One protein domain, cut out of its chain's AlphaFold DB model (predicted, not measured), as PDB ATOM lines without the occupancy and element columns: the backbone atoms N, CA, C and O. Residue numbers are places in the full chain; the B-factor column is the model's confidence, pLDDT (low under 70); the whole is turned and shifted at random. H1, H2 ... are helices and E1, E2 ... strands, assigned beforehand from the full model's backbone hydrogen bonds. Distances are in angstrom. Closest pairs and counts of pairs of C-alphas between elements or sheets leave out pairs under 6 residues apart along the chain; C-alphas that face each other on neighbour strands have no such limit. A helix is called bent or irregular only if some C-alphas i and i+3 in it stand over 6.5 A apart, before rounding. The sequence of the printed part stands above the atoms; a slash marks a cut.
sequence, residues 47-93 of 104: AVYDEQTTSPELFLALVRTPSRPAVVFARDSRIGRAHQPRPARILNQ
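What this domain is: This is residues 47 to 93 of the 104 residues of an uncharacterized protein of Chloroflexi bacterium (UniProt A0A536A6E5). A long, strongly twisted hairpin of two strands, E2 and E3, makes most of the length of this domain, with the short strand E1 alongside the first part of E2 and one helix, H1, at the end away from the hairpin's turn. H1 only grazes the three-stranded sheet, and the loop round residues 66 and 67 lies at the same end, opposite the turn at Gly 80 and Arg 81. The printed part has 47 residues with one named helix and three named strands, in the order E1, H1, E2, E3 along the chain; the sheet runs E1, E2, E3 and is mixed, and the class is mixed, helices and strands. The whole is only just loose, close to compact, with a radius of gyration of the C-alphas of 11.7 A, and its outline is a rod of 38 by 19 by 12 A.

How they stand to each other: E2, residues 70 to 79, is the inner strand of the sheet. E3, residues 82 to 91, is its antiparallel neighbour, and their N-to-C directions stand at 150 degrees. The two form a hairpin; among the C-alphas that face each other are those of Ala 74 and Pro 87, 4.3 A apart, and those of Arg 78 and His 83, 4.9 A apart. Across this pair N 73 and O 89 are within hydrogen-bond range at 2.8 A, and so are N 84 and O 77 at 2.8 A. E2 bends by 65 degrees at residue 76, and E3 bends by 56 degrees at residue 88. E1, residues 47 to 50, is the parallel neighbour of E2, at 49 degrees between their directions. The C-alphas of Ala 47 and Val 71 face each other at 4.8 A, and those of Asp 50 and Ala 74 at 5.1 A. Here N 49 and O 72 are within hydrogen-bond range at 2.8 A, as are N 74 and O 49 at 2.8 A. E1 and E3 are the edge strands; their closest C-alphas, those of Asp 50 and Pro 85, are 7.9 A apart. H1, residues 56 to 64, is on the sheet but only grazes it, with its residues 59 to 63. Its closest C-alphas to E3 are those of Val 63 and Leu 91, 7.2 A apart, and to E2 those of Leu 62 and Val 71, 8.0 A apart. E1, H1 and E2 form a strand-helix-strand unit, two parallel neighbour strands with a helix between them along the chain, and its crossover is right-handed. In H1 every O i to N i+4 pair is within hydrogen-bond range.

Where its parts are: E2 measures 23.9 A from its first to its last C-alpha, beginning at C-alpha 70, (51.368, 18.411, -28.344). E3 measures 25.6 A and ends at C-alpha 91, (46.186, 16.560, -30.645). E1 has four residues, Ala 47 to Asp 50, over 10.3 A, and begins at C-alpha 47, (51.159, 16.953, -22.264). H1 has nine residues, Pro 56 to Arg 64, measures 12.4 A and is not bent.

The domain as a whole: The two C-alphas farthest apart are those of Pro 66 and Gly 80, at 38.5 A. The first and last printed C-alphas, those of Ala 47 and Gln 93, are 11.7 A apart. The printed part has no cut. The links E1 to H1 and H1 to E2, with five residues each, and E2 to E3, with two, are tight. The mean pLDDT of the printed part is 85.4; residues 67 and 93 are under 70.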
ATOM      1  N   ALA A  47      52.004  17.370 -23.376       90.31
ATOM      2  CA  ALA A  47      51.159  16.953 -22.264       90.31
ATOM      3  C   ALA A  47      50.640  15.536 -22.508       90.31
ATOM      4  O   ALA A  47      50.047  15.264 -23.550       90.31
ATOM      5  N   VAL A  48      50.850  14.636 -21.548       89.81
ATOM      6  CA  VAL A  48      50.426  13.234 -21.649       89.81
ATOM      7  C   VAL A  48      49.244  12.992 -20.718       89.81
ATOM      8  O   VAL A  48      49.337  13.210 -19.513       89.81
ATOM      9  N   TYR A  49      48.137  12.515 -21.278       88.94
ATOM     10  CA  TYR A  49      46.930  12.142 -20.548       88.94
ATOM     11  C   TYR A  49      46.611  10.668 -20.782       88.94
ATOM     12  O   TYR A  49      46.826  10.141 -21.871       88.94
ATOM     13  N   ASP A  50      46.070   9.993 -19.772       87.50
ATOM     14  CA  ASP A  50      45.553   8.634 -19.930       87.50
ATOM     15  C   ASP A  50      44.228   8.674 -20.703       87.50
ATOM     16  O   ASP A  50      43.236   9.245 -20.244       87.50
ATOM     17  N   GLU A  51      44.206   8.070 -21.891       87.19
ATOM     18  CA  GLU A  51      43.036   8.028 -22.771       87.19
ATOM     19  C   GLU A  51      41.825   7.382 -22.084       87.19
ATOM     20  O   GLU A  51      40.695   7.786 -22.340       87.19
ATOM     21  N   GLN A  52      42.039   6.394 -21.206       84.50
ATOM     22  CA  GLN A  52      40.944   5.651 -20.571       84.50
ATOM     23  C   GLN A  52      40.241   6.451 -19.476       84.50
ATOM     24  O   GLN A  52      39.091   6.159 -19.149       84.50
ATOM     25  N   THR A  53      40.934   7.424 -18.882       83.69
ATOM     26  CA  THR A  53      40.432   8.200 -17.740       83.69
ATOM     27  C   THR A  53      40.210   9.676 -18.062       83.69
ATOM     28  O   THR A  53      39.601  10.388 -17.264       83.69
ATOM     29  N   THR A  54      40.644  10.142 -19.235       86.38
ATOM     30  CA  THR A  54      40.318  11.481 -19.739       86.38
ATOM     31  C   THR A  54      38.824  11.567 -20.042       86.38
ATOM     32  O   THR A  54      38.311  10.820 -20.875       86.38
ATOM     33  N   SER A  55      38.124  12.506 -19.402       87.12
ATOM     34  CA  SER A  55      36.699  12.718 -19.664       87.12
ATOM     35  C   SER A  55      36.462  13.416 -21.016       87.12
ATOM     36  O   SER A  55      37.335  14.151 -21.496       87.12
ATOM     37  N   PRO A  56      35.281  13.238 -21.640       88.81
ATOM     38  CA  PRO A  56      34.921  13.960 -22.860       88.81
ATOM     39  C   PRO A  56      35.004  15.488 -22.716       88.81
ATOM     40  O   PRO A  56      35.443  16.171 -23.640       88.81
ATOM     41  N   GLU A  57      34.634  16.028 -21.554       90.62
ATOM     42  CA  GLU A  57      34.663  17.467 -21.262       90.62
ATOM     43  C   GLU A  57      36.098  17.994 -21.254       90.62
ATOM     44  O   GLU A  57      36.390  19.000 -21.904       90.62
ATOM     45  N   LEU A  58      37.014  17.280 -20.589       88.56
ATOM     46  CA  LEU A  58      38.431  17.633 -20.580       88.56
ATOM     47  C   LEU A  58      39.036  17.530 -21.984       88.56
ATOM     48  O   LEU A  58      39.782  18.416 -22.399       88.56
ATOM     49  N   PHE A  59      38.682  16.489 -22.743       88.81
ATOM     50  CA  PHE A  59      39.113  16.348 -24.134       88.81
ATOM     51  C   PHE A  59      38.682  17.556 -24.979       88.81
ATOM     52  O   PHE A  59      39.507  18.150 -25.676       88.81
ATOM     53  N   LEU A  60      37.411  17.959 -24.899       88.75
ATOM     54  CA  LEU A  60      36.896  19.112 -25.640       88.75
ATOM     55  C   LEU A  60      37.548  20.427 -25.198       88.75
ATOM     56  O   LEU A  60      37.862  21.261 -26.049       88.75
ATOM     57  N   ALA A  61      37.793  20.606 -23.898       89.56
ATOM     58  CA  ALA A  61      38.497  21.772 -23.374       89.56
ATOM     59  C   ALA A  61      39.928  21.872 -23.943       89.56
ATOM     60  O   ALA A  61      40.341  22.931 -24.421       89.56
ATOM     61  N   LEU A  62      40.652  20.750 -24.002       89.06
ATOM     62  CA  LEU A  62      41.985  20.669 -24.610       89.06
ATOM     63  C   LEU A  62      41.958  20.967 -26.119       89.06
ATOM     64  O   LEU A  62      42.828  21.678 -26.620       89.06
ATOM     65  N   VAL A  63      40.947  20.485 -26.851       87.38
ATOM     66  CA  VAL A  63      40.776  20.772 -28.290       87.38
ATOM     67  C   VAL A  63      40.534  22.260 -28.553       87.38
ATOM     68  O   VAL A  63      41.063  22.794 -29.531       87.38
ATOM     69  N   ARG A  64      39.754  22.924 -27.694       86.19
ATOM     70  CA  ARG A  64      39.396  24.348 -27.819       86.19
ATOM     71  C   ARG A  64      40.485  25.301 -27.330       86.19
ATOM     72  O   ARG A  64      40.400  26.493 -27.606       86.19
ATOM     73  N   THR A  65      41.497  24.797 -26.625       82.69
ATOM     74  CA  THR A  65      42.599  25.622 -26.119       82.69
ATOM     75  C   THR A  65      43.443  26.139 -27.302       82.69
ATOM     76  O   THR A  65      43.988  25.306 -28.040       82.69
ATOM     77  N   PRO A  66      43.551  27.473 -27.507       70.25
ATOM     78  CA  PRO A  66      44.126  28.066 -28.723       70.25
ATOM     79  C   PRO A  66      45.627  27.814 -28.897       70.25
ATOM     80  O   PRO A  66      46.075  27.505 -29.997       70.25
ATOM     81  N   SER A  67      46.400  27.917 -27.813       68.69
ATOM     82  CA  SER A  67      47.827  27.593 -27.782       68.69
ATOM     83  C   SER A  67      48.035  26.419 -26.844       68.69
ATOM     84  O   SER A  67      47.810  26.531 -25.637       68.69
ATOM     85  N   ARG A  68      48.447  25.282 -27.389       72.81
ATOM     86  CA  ARG A  68      48.686  24.089 -26.585       72.81
ATOM     87  C   ARG A  68      49.952  23.365 -27.026       72.81
ATOM     88  O   ARG A  68      50.292  23.415 -28.213       72.81
ATOM     89  N   PRO A  69      50.607  22.654 -26.100       85.69
ATOM     90  CA  PRO A  69      51.594  21.646 -26.447       85.69
ATOM     91  C   PRO A  69      50.999  20.578 -27.364       85.69
ATOM     92  O   PRO A  69      49.781  20.485 -27.554       85.69
ATOM     93  N   ALA A  70      51.858  19.696 -27.869       87.62
ATOM     94  CA  ALA A  70      51.368  18.411 -28.344       87.62
ATOM     95  C   ALA A  70      50.665  17.691 -27.180       87.62
ATOM     96  O   ALA A  70      51.266  17.460 -26.133       87.62
ATOM     97  N   VAL A  71      49.384  17.352 -27.337       90.75
ATOM     98  CA  VAL A  71      48.650  16.597 -26.312       90.75
ATOM     99  C   VAL A  71      48.567  15.148 -26.751       90.75
ATOM    100  O   VAL A  71      47.942  14.837 -27.764       90.75
ATOM    101  N   VAL A  72      49.187  14.258 -25.992       90.94
ATOM    102  CA  VAL A  72      49.200  12.820 -26.238       90.94
ATOM    103  C   VAL A  72      48.204  12.157 -25.299       90.94
ATOM    104  O   VAL A  72      48.378  12.168 -24.085       90.94
ATOM    105  N   PHE A  73      47.177  11.530 -25.859       90.94
ATOM    106  CA  PHE A  73      46.353  10.572 -25.134       90.94
ATOM    107  C   PHE A  73      46.993   9.197 -25.276       90.94
ATOM    108  O   PHE A  73      47.028   8.618 -26.368       90.94
ATOM    109  N   ALA A  74      47.553   8.713 -24.175       90.38
ATOM    110  CA  ALA A  74      48.274   7.460 -24.100       90.38
ATOM    111  C   ALA A  74      47.422   6.370 -23.448       90.38
ATOM    112  O   ALA A  74      46.595   6.635 -22.575       90.38
ATOM    113  N   ARG A  75      47.664   5.125 -23.851       88.62
ATOM    114  CA  ARG A  75      47.198   3.936 -23.138       88.62
ATOM    115  C   ARG A  75      48.329   3.362 -22.308       88.62
ATOM    116  O   ARG A  75      49.504   3.526 -22.630       88.62
ATOM    117  N   ASP A  76      47.944   2.631 -21.275       85.88
ATOM    118  CA  ASP A  76      48.873   1.847 -20.476       85.88
ATOM    119  C   ASP A  76      49.438   0.683 -21.301       85.88
ATOM    120  O   ASP A  76      48.691  -0.173 -21.781       85.88
ATOM    121  N   SER A  77      50.758   0.652 -21.452       85.06
ATOM    122  CA  SER A  77      51.512  -0.476 -21.988       85.06
ATOM    123  C   SER A  77      52.415  -1.044 -20.900       85.06
ATOM    124  O   SER A  77      52.875  -0.323 -20.014       85.06
ATOM    125  N   ARG A  78      52.681  -2.349 -20.951       82.94
ATOM    126  CA  ARG A  78      53.625  -3.006 -20.045       82.94
ATOM    127  C   ARG A  78      54.854  -3.448 -20.816       82.94
ATOM    128  O   ARG A  78      54.745  -4.267 -21.722       82.94
ATOM    129  N   ILE A  79      56.016  -2.954 -20.399       79.19
ATOM    130  CA  ILE A  79      57.316  -3.451 -20.854       79.19
ATOM    131  C   ILE A  79      58.023  -4.049 -19.639       79.19
ATOM    132  O   ILE A  79      58.388  -3.350 -18.691       79.19
ATOM    133  N   GLY A  80      58.139  -5.378 -19.621       83.88
ATOM    134  CA  GLY A  80      58.570  -6.115 -18.436       83.88
ATOM    135  C   GLY A  80      57.629  -5.867 -17.249       83.88
ATOM    136  O   GLY A  80      56.436  -6.161 -17.320       83.88
ATOM    137  N   ARG A  81      58.167  -5.323 -16.151       79.88
ATOM    138  CA  ARG A  81      57.394  -4.957 -14.945       79.88
ATOM    139  C   ARG A  81      56.986  -3.478 -14.899       79.88
ATOM    140  O   ARG A  81      56.291  -3.085 -13.964       79.88
ATOM    141  N   ALA A  82      57.410  -2.665 -15.867       80.81
ATOM    142  CA  ALA A  82      57.161  -1.228 -15.877       80.81
ATOM    143  C   ALA A  82      55.915  -0.873 -16.699       80.81
ATOM    144  O   ALA A  82      55.695  -1.402 -17.791       80.81
ATOM    145  N   HIS A  83      55.120   0.051 -16.163       83.31
ATOM    146  CA  HIS A  83      54.027   0.705 -16.874       83.31
ATOM    147  C   HIS A  83      54.590   1.860 -17.707       83.31
ATOM    148  O   HIS A  83      55.321   2.694 -17.176       83.31
ATOM    149  N   GLN A  84      54.251   1.910 -18.993       85.88
ATOM    150  CA  GLN A  84      54.708   2.943 -19.916       85.88
ATOM    151  C   GLN A  84      53.536   3.546 -20.698       85.88
ATOM    152  O   GLN A  84      52.635   2.807 -21.111       85.88
ATOM    153  N   PRO A  85      53.543   4.868 -20.936       87.88
ATOM    154  CA  PRO A  85      52.567   5.499 -21.809       87.88
ATOM    155  C   PRO A  85      52.845   5.115 -23.269       87.88
ATOM    156  O   PRO A  85      53.913   5.408 -23.799       87.88
ATOM    157  N   ARG A  86      51.876   4.493 -23.948       88.56
ATOM    158  CA  ARG A  86      51.925   4.256 -25.402       88.56
ATOM    159  C   ARG A  86      50.967   5.222 -26.107       88.56
ATOM    160  O   ARG A  86      49.775   5.188 -25.790       88.56
ATOM    161  N   PRO A  87      51.431   6.069 -27.046       86.94
ATOM    162  CA  PRO A  87      50.558   6.995 -27.764       86.94
ATOM    163  C   PRO A  87      49.412   6.262 -28.471       86.94
ATOM    164  O   PRO A  87      49.644   5.292 -29.187       86.94
ATOM    165  N   ALA A  88      48.179   6.735 -28.289       86.81
ATOM    166  CA  ALA A  88      46.997   6.212 -28.980       86.81
ATOM    167  C   ALA A  88      46.317   7.288 -29.836       86.81
ATOM    168  O   ALA A  88      45.856   7.020 -30.951       86.81
ATOM    169  N   ARG A  89      46.298   8.531 -29.344       87.06
ATOM    170  CA  ARG A  89      45.814   9.705 -30.073       87.06
ATOM    171  C   ARG A  89      46.674  10.919 -29.744       87.06
ATOM    172  O   ARG A  89      47.082  11.084 -28.602       87.06
ATOM    173  N   ILE A  90      46.910  11.788 -30.723       87.62
ATOM    174  CA  ILE A  90      47.661  13.035 -30.529       87.62
ATOM    175  C   ILE A  90      46.831  14.212 -31.032       87.62
ATOM    176  O   ILE A  90      46.400  14.190 -32.182       87.62
ATOM    177  N   LEU A  91      46.631  15.239 -30.200       87.38
ATOM    178  CA  LEU A  91      46.186  16.560 -30.645       87.38
ATOM    179  C   LEU A  91      47.411  17.411 -30.937       87.38
ATOM    180  O   LEU A  91      48.172  17.754 -30.031       87.38
ATOM    181  N   ASN A  92      47.577  17.780 -32.199       80.25
ATOM    182  CA  ASN A  92      48.622  18.715 -32.584       80.25
ATOM    183  C   ASN A  92      48.200  20.171 -32.309       80.25
ATOM    184  O   ASN A  92      47.055  20.454 -31.934       80.25
ATOM    185  N   GLN A  93      49.136  21.094 -32.537       69.69
ATOM    186  CA  GLN A  93      48.961  22.536 -32.329       69.69
ATOM    187  C   GLN A  93      47.833  23.162 -33.171       69.69
ATOM    188  O   GLN A  93      47.406  24.270 -32.879       69.69
TER     189      GLN A  93